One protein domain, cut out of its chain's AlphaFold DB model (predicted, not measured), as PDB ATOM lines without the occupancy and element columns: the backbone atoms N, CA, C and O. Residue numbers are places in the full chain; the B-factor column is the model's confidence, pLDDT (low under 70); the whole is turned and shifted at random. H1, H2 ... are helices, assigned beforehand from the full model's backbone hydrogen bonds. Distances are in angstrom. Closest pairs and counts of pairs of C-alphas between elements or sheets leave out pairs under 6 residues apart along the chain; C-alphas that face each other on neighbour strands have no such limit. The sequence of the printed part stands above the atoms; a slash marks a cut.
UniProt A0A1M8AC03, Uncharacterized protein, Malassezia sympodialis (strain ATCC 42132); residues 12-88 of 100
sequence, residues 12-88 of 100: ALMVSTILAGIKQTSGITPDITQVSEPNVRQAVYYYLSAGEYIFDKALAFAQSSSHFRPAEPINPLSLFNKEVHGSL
ATOM      1  N   ALA A  12     -58.414 -37.744   4.625       94.12
ATOM      2  CA  ALA A  12     -58.542 -36.558   3.794       94.12
ATOM      3  C   ALA A  12     -57.454 -35.545   4.172       94.12
ATOM      4  O   ALA A  12     -56.744 -35.033   3.311       94.12
ATOM      5  N   LEU A  13     -57.266 -35.272   5.453       95.06
ATOM      6  CA  LEU A  13     -56.289 -34.296   5.906       95.06
ATOM      7  C   LEU A  13     -54.835 -34.725   5.620       95.06
ATOM      8  O   LEU A  13     -54.019 -33.895   5.234       95.06
ATOM      9  N   MET A  14     -54.522 -36.022   5.680       95.50
ATOM     10  CA  MET A  14     -53.233 -36.548   5.218       95.50
ATOM     11  C   MET A  14     -53.020 -36.301   3.725       95.50
ATOM     12  O   MET A  14     -51.952 -35.843   3.319       95.50
ATOM     13  N   VAL A  15     -54.037 -36.568   2.905       95.75
ATOM     14  CA  VAL A  15     -53.971 -36.327   1.460       95.75
ATOM     15  C   VAL A  15     -53.733 -34.842   1.164       95.75
ATOM     16  O   VAL A  15     -52.872 -34.527   0.341       95.75
ATOM     17  N   SER A  16     -54.406 -33.918   1.862       95.56
ATOM     18  CA  SER A  16     -54.168 -32.482   1.663       95.56
ATOM     19  C   SER A  16     -52.773 -32.048   2.112       95.56
ATOM     20  O   SER A  16     -52.149 -31.236   1.430       95.56
ATOM     21  N   THR A  17     -52.230 -32.614   3.194       96.50
ATOM     22  CA  THR A  17     -50.842 -32.360   3.614       96.50
ATOM     23  C   THR A  17     -49.822 -32.863   2.586       96.50
ATOM     24  O   THR A  17     -48.826 -32.185   2.336       96.50
ATOM     25  N   ILE A  18     -50.063 -34.007   1.934       95.50
ATOM     26  CA  ILE A  18     -49.194 -34.501   0.849       95.50
ATOM     27  C   ILE A  18     -49.220 -33.534  -0.342       95.50
ATOM     28  O   ILE A  18     -48.166 -33.166  -0.861       95.50
ATOM     29  N   LEU A  19     -50.410 -33.079  -0.748       95.12
ATOM     30  CA  LEU A  19     -50.579 -32.085  -1.816       95.12
ATOM     31  C   LEU A  19     -49.858 -30.768  -1.489       95.12
ATOM     32  O   LEU A  19     -49.187 -30.203  -2.355       95.12
ATOM     33  N   ALA A  20     -49.932 -30.316  -0.237       95.56
ATOM     34  CA  ALA A  20     -49.183 -29.157   0.236       95.56
ATOM     35  C   ALA A  20     -47.661 -29.364   0.141       95.56
ATOM     36  O   ALA A  20     -46.943 -28.475  -0.316       95.56
ATOM     37  N   GLY A  21     -47.164 -30.554   0.491       94.00
ATOM     38  CA  GLY A  21     -45.752 -30.909   0.331       94.00
ATOM     39  C   GLY A  21     -45.286 -30.880  -1.129       94.00
ATOM     40  O   GLY A  21     -44.198 -30.379  -1.420       94.00
ATOM     41  N   ILE A  22     -46.117 -31.343  -2.071       94.88
ATOM     42  CA  ILE A  22     -45.838 -31.229  -3.513       94.88
ATOM     43  C   ILE A  22     -45.730 -29.752  -3.902       94.88
ATOM     44  O   ILE A  22     -44.723 -29.353  -4.480       94.88
ATOM     45  N   LYS A  23     -46.703 -28.923  -3.508       93.94
ATOM     46  CA  LYS A  23     -46.683 -27.477  -3.772       93.94
ATOM     47  C   LYS A  23     -45.424 -26.805  -3.224       93.94
ATOM     48  O   LYS A  23     -44.811 -26.011  -3.930       93.94
ATOM     49  N   GLN A  24     -45.004 -27.138  -2.004       92.31
ATOM     50  CA  GLN A  24     -43.837 -26.525  -1.367       92.31
ATOM     51  C   GLN A  24     -42.500 -26.969  -1.985       92.31
ATOM     52  O   GLN A  24     -41.539 -26.198  -1.976       92.31
ATOM     53  N   THR A  25     -42.425 -28.199  -2.504       92.81
ATOM     54  CA  THR A  25     -41.191 -28.765  -3.078       92.81
ATOM     55  C   THR A  25     -41.036 -28.485  -4.571       92.81
ATOM     56  O   THR A  25     -39.916 -28.254  -5.019       92.81
ATOM     57  N   SER A  26     -42.127 -28.483  -5.343       91.94
ATOM     58  CA  SER A  26     -42.100 -28.281  -6.798       91.94
ATOM     59  C   SER A  26     -42.609 -26.912  -7.255       91.94
ATOM     60  O   SER A  26     -42.370 -26.530  -8.398       91.94
ATOM     61  N   GLY A  27     -43.327 -26.176  -6.400       89.94
ATOM     62  CA  GLY A  27     -44.003 -24.929  -6.769       89.94
ATOM     63  C   GLY A  27     -45.284 -25.123  -7.590       89.94
ATOM     64  O   GLY A  27     -45.874 -24.140  -8.031       89.94
ATOM     65  N   ILE A  28     -45.732 -26.366  -7.808       89.88
ATOM     66  CA  ILE A  28     -46.922 -26.690  -8.611       89.88
ATOM     67  C   ILE A  28     -48.126 -26.887  -7.688       89.88
ATOM     68  O   ILE A  28     -48.062 -27.647  -6.725       89.88
ATOM     69  N   THR A  29     -49.249 -26.240  -7.999       90.44
ATOM     70  CA  THR A  29     -50.496 -26.333  -7.223       90.44
ATOM     71  C   THR A  29     -51.610 -26.994  -8.040       90.44
ATOM     72  O   THR A  29     -51.647 -26.813  -9.259       90.44
ATOM     73  N   PRO A  30     -52.549 -27.725  -7.404       86.06
ATOM     74  CA  PRO A  30     -53.765 -28.176  -8.067       86.06
ATOM     75  C   PRO A  30     -54.538 -26.991  -8.642       86.06
ATOM     76  O   PRO A  30     -54.733 -25.977  -7.964       86.06
ATOM     77  N   ASP A  31     -54.996 -27.128  -9.884       88.88
ATOM     78  CA  ASP A  31     -55.777 -26.088 -10.536       88.88
ATOM     79  C   ASP A  31     -57.245 -26.155 -10.095       88.88
ATOM     80  O   ASP A  31     -58.060 -26.906 -10.635       88.88
ATOM     81  N   ILE A  32     -57.576 -25.339  -9.094       88.31
ATOM     82  CA  ILE A  32     -58.935 -25.190  -8.561       88.31
ATOM     83  C   ILE A  32     -59.867 -24.399  -9.491       88.31
ATOM     84  O   ILE A  32     -61.069 -24.332  -9.232       88.31
ATOM     85  N   THR A  33     -59.352 -23.784 -10.560       86.69
ATOM     86  CA  THR A  33     -60.172 -23.009 -11.504       86.69
ATOM     87  C   THR A  33     -60.987 -23.904 -12.434       86.69
ATOM     88  O   THR A  33     -62.046 -23.489 -12.898       86.69
ATOM     89  N   GLN A  34     -60.562 -25.161 -12.606       88.06
ATOM     90  CA  GLN A  34     -61.302 -26.185 -13.348       88.06
ATOM     91  C   GLN A  34     -62.608 -26.610 -12.654       88.06
ATOM     92  O   GLN A  34     -63.472 -27.225 -13.277       88.06
ATOM     93  N   VAL A  35     -62.785 -26.275 -11.372       86.69
ATOM     94  CA  VAL A  35     -64.032 -26.525 -10.647       86.69
ATOM     95  C   VAL A  35     -65.034 -25.417 -10.979       86.69
ATOM     96  O   VAL A  35     -64.926 -24.300 -10.470       86.69
ATOM     97  N   SER A  36     -66.021 -25.730 -11.824       84.62
ATOM     98  CA  SER A  36     -67.057 -24.770 -12.242       84.62
ATOM     99  C   SER A  36     -67.942 -24.296 -11.087       84.62
ATOM    100  O   SER A  36     -68.358 -23.141 -11.073       84.62
ATOM    101  N   GLU A  37     -68.203 -25.166 -10.108       91.75
ATOM    102  CA  GLU A  37     -69.085 -24.869  -8.979       91.75
ATOM    103  C   GLU A  37     -68.373 -24.041  -7.891       91.75
ATOM    104  O   GLU A  37     -67.446 -24.545  -7.245       91.75
ATOM    105  N   PRO A  38     -68.812 -22.797  -7.605       88.81
ATOM    106  CA  PRO A  38     -68.134 -21.913  -6.654       88.81
ATOM    107  C   PRO A  38     -68.049 -22.479  -5.233       88.81
ATOM    108  O   PRO A  38     -67.016 -22.344  -4.580       88.81
ATOM    109  N   ASN A  39     -69.108 -23.146  -4.765       90.94
ATOM    110  CA  ASN A  39     -69.159 -23.726  -3.420       90.94
ATOM    111  C   ASN A  39     -68.194 -24.907  -3.274       90.94
ATOM    112  O   ASN A  39     -67.501 -25.026  -2.265       90.94
ATOM    113  N   VAL A  40     -68.115 -25.758  -4.301       91.75
ATOM    114  CA  VAL A  40     -67.185 -26.894  -4.328       91.75
ATOM    115  C   VAL A  40     -65.754 -26.382  -4.395       91.75
ATOM    116  O   VAL A  40     -64.904 -26.835  -3.633       91.75
ATOM    117  N   ARG A  41     -65.495 -25.376  -5.235       92.44
ATOM    118  CA  ARG A  41     -64.185 -24.726  -5.325       92.44
ATOM    119  C   ARG A  41     -63.741 -24.156  -3.981       92.44
ATOM    120  O   ARG A  41     -62.595 -24.352  -3.593       92.44
ATOM    121  N   GLN A  42     -64.645 -23.506  -3.250       93.19
ATOM    122  CA  GLN A  42     -64.346 -22.967  -1.926       93.19
ATOM    123  C   GLN A  42     -64.061 -24.075  -0.900       93.19
ATOM    124  O   GLN A  42     -63.128 -23.959  -0.108       93.19
ATOM    125  N   ALA A  43     -64.821 -25.171  -0.929       93.38
ATOM    126  CA  ALA A  43     -64.572 -26.322  -0.064       93.38
ATOM    127  C   ALA A  43     -63.207 -26.970  -0.352       93.38
ATOM    128  O   ALA A  43     -62.450 -27.247   0.578       93.38
ATOM    129  N   VAL A  44     -62.862 -27.150  -1.633       93.06
ATOM    130  CA  VAL A  44     -61.549 -27.655  -2.065       93.06
ATOM    131  C   VAL A  44     -60.436 -26.699  -1.645       93.06
ATOM    132  O   VAL A  44     -59.411 -27.150  -1.143       93.06
ATOM    133  N   TYR A  45     -60.648 -25.388  -1.782       93.88
ATOM    134  CA  TYR A  45     -59.703 -24.379  -1.316       93.88
ATOM    135  C   TYR A  45     -59.416 -24.541   0.181       93.88
ATOM    136  O   TYR A  45     -58.261 -24.724   0.554       93.88
ATOM    137  N   TYR A  46     -60.447 -24.583   1.032       94.31
ATOM    138  CA  TYR A  46     -60.257 -24.784   2.473       94.31
ATOM    139  C   TYR A  46     -59.572 -26.107   2.804       94.31
ATOM    140  O   TYR A  46     -58.718 -26.160   3.688       94.31
ATOM    141  N   TYR A  47     -59.933 -27.168   2.091       94.50
ATOM    142  CA  TYR A  47     -59.344 -28.484   2.270       94.50
ATOM    143  C   TYR A  47     -57.838 -28.500   1.956       94.50
ATOM    144  O   TYR A  47     -57.049 -29.009   2.757       94.50
ATOM    145  N   LEU A  48     -57.423 -27.887   0.844       95.00
ATOM    146  CA  LEU A  48     -56.011 -27.739   0.479       95.00
ATOM    147  C   LEU A  48     -55.271 -26.817   1.459       95.00
ATOM    148  O   LEU A  48     -54.189 -27.164   1.929       95.00
ATOM    149  N   SER A  49     -55.881 -25.692   1.850       94.50
ATOM    150  CA  SER A  49     -55.307 -24.764   2.834       94.50
ATOM    151  C   SER A  49     -55.102 -25.401   4.212       94.50
ATOM    152  O   SER A  49     -54.116 -25.106   4.884       94.50
ATOM    153  N   ALA A  50     -55.995 -26.297   4.641       96.19
ATOM    154  CA  ALA A  50     -55.817 -27.047   5.884       96.19
ATOM    155  C   ALA A  50     -54.573 -27.953   5.829       96.19
ATOM    156  O   ALA A  50     -53.837 -28.053   6.812       96.19
ATOM    157  N   GLY A  51     -54.316 -28.568   4.671       95.31
ATOM    158  CA  GLY A  51     -53.119 -29.371   4.427       95.31
ATOM    159  C   GLY A  51     -51.832 -28.555   4.516       95.31
ATOM    160  O   GLY A  51     -50.884 -28.994   5.167       95.31
ATOM    161  N   GLU A  52     -51.827 -27.355   3.924       95.44
ATOM    162  CA  GLU A  52     -50.707 -26.400   3.980       95.44
ATOM    163  C   GLU A  52     -50.393 -25.984   5.415       95.44
ATOM    164  O   GLU A  52     -49.254 -26.101   5.859       95.44
ATOM    165  N   TYR A  53     -51.416 -25.619   6.190       96.06
ATOM    166  CA  TYR A  53     -51.234 -25.263   7.594       96.06
ATOM    167  C   TYR A  53     -50.557 -26.383   8.396       96.06
ATOM    168  O   TYR A  53     -49.642 -26.134   9.182       96.06
ATOM    169  N   ILE A  54     -51.000 -27.628   8.210       96.19
ATOM    170  CA  ILE A  54     -50.449 -28.774   8.944       96.19
ATOM    171  C   ILE A  54     -49.032 -29.091   8.488       96.19
ATOM    172  O   ILE A  54     -48.181 -29.371   9.334       96.19
ATOM    173  N   PHE A  55     -48.761 -28.992   7.188       95.81
ATOM    174  CA  PHE A  55     -47.417 -29.134   6.645       95.81
ATOM    175  C   PHE A  55     -46.455 -28.116   7.274       95.81
ATOM    176  O   PHE A  55     -45.400 -28.499   7.781       95.81
ATOM    177  N   ASP A  56     -46.854 -26.846   7.347       95.12
ATOM    178  CA  ASP A  56     -46.042 -25.779   7.938       95.12
ATOM    179  C   ASP A  56     -45.772 -26.015   9.425       95.12
ATOM    180  O   ASP A  56     -44.657 -25.802   9.909       95.12
ATOM    181  N   LYS A  57     -46.773 -26.490  10.179       96.00
ATOM    182  CA  LYS A  57     -46.582 -26.856  11.591       96.00
ATOM    183  C   LYS A  57     -45.659 -28.053  11.750       96.00
ATOM    184  O   LYS A  57     -44.809 -28.025  12.639       96.00
ATOM    185  N   ALA A  58     -45.792 -29.072  10.905       93.88
ATOM    186  CA  ALA A  58     -44.902 -30.225  10.916       93.88
ATOM    187  C   ALA A  58     -43.458 -29.810  10.605       93.88
ATOM    188  O   ALA A  58     -42.534 -30.242  11.292       93.88
ATOM    189  N   LEU A  59     -43.262 -28.910   9.638       92.56
ATOM    190  CA  LEU A  59     -41.952 -28.364   9.301       92.56
ATOM    191  C   LEU A  59     -41.367 -27.537  10.453       92.56
ATOM    192  O   LEU A  59     -40.216 -27.748  10.825       92.56
ATOM    193  N   ALA A  60     -42.152 -26.642  11.057       93.12
ATOM    194  CA  ALA A  60     -41.723 -25.858  12.215       93.12
ATOM    195  C   ALA A  60     -41.372 -26.756  13.417       93.12
ATOM    196  O   ALA A  60     -40.387 -26.526  14.123       93.12
ATOM    197  N   PHE A  61     -42.148 -27.819  13.633       93.44
ATOM    198  CA  PHE A  61     -41.856 -28.817  14.656       93.44
ATOM    199  C   PHE A  61     -40.541 -29.549  14.364       93.44
ATOM    200  O   PHE A  61     -39.682 -29.631  15.239       93.44
ATOM    201  N   ALA A  62     -40.329 -30.001  13.126       91.94
ATOM    202  CA  ALA A  62     -39.072 -30.618  12.721       91.94
ATOM    203  C   ALA A  62     -37.888 -29.664  12.952       91.94
ATOM    204  O   ALA A  62     -36.937 -30.032  13.633       91.94
ATOM    205  N   GLN A  63     -37.984 -28.413  12.493       88.69
ATOM    206  CA  GLN A  63     -36.939 -27.391  12.651       88.69
ATOM    207  C   GLN A  63     -36.587 -27.078  14.112       88.69
ATOM    208  O   GLN A  63     -35.434 -26.783  14.413       88.69
ATOM    209  N   SER A  64     -37.571 -27.115  15.012       89.88
ATOM    210  CA  SER A  64     -37.373 -26.826  16.440       89.88
ATOM    211  C   SER A  64     -36.894 -28.028  17.254       89.88
ATOM    212  O   SER A  64     -36.385 -27.864  18.363       89.88
ATOM    213  N   SER A  65     -37.048 -29.241  16.729       89.69
ATOM    214  CA  SER A  65     -36.677 -30.460  17.438       89.69
ATOM    215  C   SER A  65     -35.187 -30.791  17.295       89.69
ATOM    216  O   SER A  65     -34.581 -30.621  16.240       89.69
ATOM    217  N   SER A  66     -34.590 -31.354  18.347       86.38
ATOM    218  CA  SER A  66     -33.185 -31.797  18.342       86.38
ATOM    219  C   SER A  66     -32.925 -33.043  17.483       86.38
ATOM    220  O   SER A  66     -31.769 -33.397  17.240       86.38
ATOM    221  N   HIS A  67     -33.991 -33.715  17.038       85.94
ATOM    222  CA  HIS A  67     -33.929 -34.939  16.241       85.94
ATOM    223  C   HIS A  67     -33.704 -34.679  14.753       85.94
ATOM    224  O   HIS A  67     -33.189 -35.552  14.058       85.94
ATOM    225  N   PHE A  68     -34.059 -33.492  14.267       84.38
ATOM    226  CA  PHE A  68     -33.880 -33.127  12.872       84.38
ATOM    227  C   PHE A  68     -32.747 -32.116  12.764       84.38
ATOM    228  O   PHE A  68     -32.568 -31.232  13.599       84.38
ATOM    229  N   ARG A  69     -31.946 -32.262  11.715       83.38
ATOM    230  CA  ARG A  69     -30.938 -31.279  11.328       83.38
ATOM    231  C   ARG A  69     -31.207 -30.893   9.884       83.38
ATOM    232  O   ARG A  69     -31.736 -31.726   9.143       83.38
ATOM    233  N   PRO A  70     -30.855 -29.665   9.471       80.31
ATOM    234  CA  PRO A  70     -30.826 -29.331   8.058       80.31
ATOM    235  C   PRO A  70     -30.079 -30.434   7.310       80.31
ATOM    236  O   PRO A  70     -29.005 -30.850   7.754       80.31
ATOM    237  N   ALA A  71     -30.667 -30.942   6.225       76.31
ATOM    238  CA  ALA A  71     -29.972 -31.889   5.367       76.31
ATOM    239  C   ALA A  71     -28.642 -31.241   4.966       76.31
ATOM    240  O   ALA A  71     -28.652 -30.100   4.494       76.31
ATOM    241  N   GLU A  72     -27.512 -31.909   5.242       71.44
ATOM    242  CA  GLU A  72     -26.202 -31.346   4.909       71.44
ATOM    243  C   GLU A  72     -26.228 -30.998   3.412       71.44
ATOM    244  O   GLU A  72     -26.462 -31.891   2.590       71.44
ATOM    245  N   PRO A  73     -26.024 -29.724   3.023       65.06
ATOM    246  CA  PRO A  73     -25.737 -29.443   1.633       65.06
ATOM    247  C   PRO A  73     -24.474 -30.235   1.312       65.06
ATOM    248  O   PRO A  73     -23.487 -30.133   2.047       65.06
ATOM    249  N   ILE A  74     -24.506 -31.042   0.248       58.53
ATOM    250  CA  ILE A  74     -23.307 -31.701  -0.272       58.53
ATOM    251  C   ILE A  74     -22.430 -30.595  -0.855       58.53
ATOM    252  O   ILE A  74     -22.422 -30.323  -2.051       58.53
ATOM    253  N   ASN A  75     -21.750 -29.884   0.033       62.59
ATOM    254  CA  ASN A  75     -20.722 -28.939  -0.304       62.59
ATOM    255  C   ASN A  75     -19.440 -29.770  -0.341       62.59
ATOM    256  O   ASN A  75     -19.030 -30.288   0.695       62.59
ATOM    257  N   PRO A  76     -18.785 -29.943  -1.494       67.50
ATOM    258  CA  PRO A  76     -17.576 -30.765  -1.563       67.50
ATOM    259  C   PRO A  76     -16.494 -30.290  -0.571       67.50
ATOM    260  O   PRO A  76     -15.703 -31.086  -0.074       67.50
ATOM    261  N   LEU A  77     -16.528 -29.008  -0.189       69.62
ATOM    262  CA  LEU A  77     -15.661 -28.428   0.837       69.62
ATOM    263  C   LEU A  77     -16.013 -28.846   2.275       69.62
ATOM    264  O   LEU A  77     -15.116 -28.935   3.111       69.62
ATOM    265  N   SER A  78     -17.285 -29.115   2.591       68.69
ATOM    266  CA  SER A  78     -17.667 -29.598   3.927       68.69
ATOM    267  C   SER A  78     -17.240 -31.050   4.139       68.69
ATOM    268  O   SER A  78     -16.851 -31.405   5.250       68.69
ATOM    269  N   LEU A  79     -17.229 -31.857   3.071       71.38
ATOM    270  CA  LEU A  79     -16.691 -33.220   3.083       71.38
ATOM    271  C   LEU A  79     -15.181 -33.216   3.350       71.38
ATOM    272  O   LEU A  79     -14.721 -33.886   4.273       71.38
ATOM    273  N   PHE A  80     -14.434 -32.371   2.634       72.62
ATOM    274  CA  PHE A  80     -12.994 -32.210   2.843       72.62
ATOM    275  C   PHE A  80     -12.658 -31.755   4.275       72.62
ATOM    276  O   PHE A  80     -11.794 -32.329   4.936       72.62
ATOM    277  N   ASN A  81     -13.386 -30.763   4.803       69.94
ATOM    278  CA  ASN A  81     -13.158 -30.268   6.163       69.94
ATOM    279  C   ASN A  81     -13.446 -31.334   7.245       69.94
ATOM    280  O   ASN A  81     -12.790 -31.371   8.288       69.94
ATOM    281  N   LYS A  82     -14.413 -32.229   7.000       68.62
ATOM    282  CA  LYS A  82     -14.782 -33.331   7.907       68.62
ATOM    283  C   LYS A  82     -13.709 -34.428   7.945       68.62
ATOM    284  O   LYS A  82     -13.411 -34.938   9.024       68.62
ATOM    285  N   GLU A  83     -13.084 -34.740   6.810       64.94
ATOM    286  CA  GLU A  83     -11.984 -35.716   6.713       64.94
ATOM    287  C   GLU A  83     -10.694 -35.235   7.403       64.94
ATOM    288  O   GLU A  83     -10.058 -35.988   8.150       64.94
ATOM    289  N   VAL A  84     -10.330 -33.961   7.227       64.62
ATOM    290  CA  VAL A  84      -9.131 -33.368   7.850       64.62
ATOM    291  C   VAL A  84      -9.255 -33.316   9.380       64.62
ATOM    292  O   VAL A  84      -8.314 -33.649  10.100       64.62
ATOM    293  N   HIS A  85     -10.424 -32.963   9.919       61.09
ATOM    294  CA  HIS A  85     -10.622 -32.931  11.373       61.09
ATOM    295  C   HIS A  85     -10.793 -34.317  12.014       61.09
ATOM    296  O   HIS A  85     -10.412 -34.496  13.175       61.09
ATOM    297  N   GLY A  86     -11.322 -35.307  11.284       61.62
ATOM    298  CA  GLY A  86     -11.409 -36.693  11.757       61.62
ATOM    299  C   GLY A  86     -10.035 -37.353  11.903       61.62
ATOM    300  O   GLY A  86      -9.756 -37.988  12.919       61.62
ATOM    301  N   SER A  87      -9.146 -37.131  10.933       59.16
ATOM    302  CA  SER A  87      -7.780 -37.671  10.935       59.16
ATOM    303  C   SER A  87      -6.874 -37.020  11.989       59.16
ATOM    304  O   SER A  87      -6.106 -37.717  12.650       59.16
ATOM    305  N   LEU A  88      -7.007 -35.712  12.242       59.47
ATOM    306  CA  LEU A  88      -6.206 -35.009  13.258       59.47
ATOM    307  C   LEU A  88      -6.527 -35.420  14.706       59.47
ATOM    308  O   LEU A  88      -5.627 -35.424  15.545       59.47
TER     309      LEU A  88
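This is residues 12 to 88 of the 100 residues of an uncharacterized protein of Malassezia sympodialis (strain ATCC 42132) (UniProt A0A1M8AC03). A short helix, H1, crosses the middle of a long one, H2, and a thin arm that ends in H3 sticks out beyond them with residues 71 to 88. The long link after H1 folds back to where H2 begins. The printed part has 77 residues with three named helices, H1, H2 and H3 in that order, and no named strand: all helix. It is extended, with a radius of gyration of the C-alphas of 19.5 A and spans of 67 by 23 by 13 A.

H1, residues 12 to 26, and H2, residues 38 to 64, touch, and H2 touches H1 with residues 47 to 55 alone. Their closest C-alphas, of Thr 17 and Gly 51, are 3.8 A apart. Their lines are only just about perpendicular, at 72 degrees. H3, residues 76 to 88, is apart from both. In H1, H2 and H3 every O i to N i+4 pair is within hydrogen-bond range.

H1 begins at C-alpha 12, (-58.542, -36.558, 3.794), and is 21.2 A long. H2 measures 38.8 A. H3, 19.2 A, ends at C-alpha 88, (-6.206, -35.009, 13.258).

The two C-alphas farthest apart, of Glu 37 and Leu 88, are 67.5 A apart. Both links are long, and the printed part has no cut. Residues 73 to 78 and 81 to 88 have pLDDT under 70.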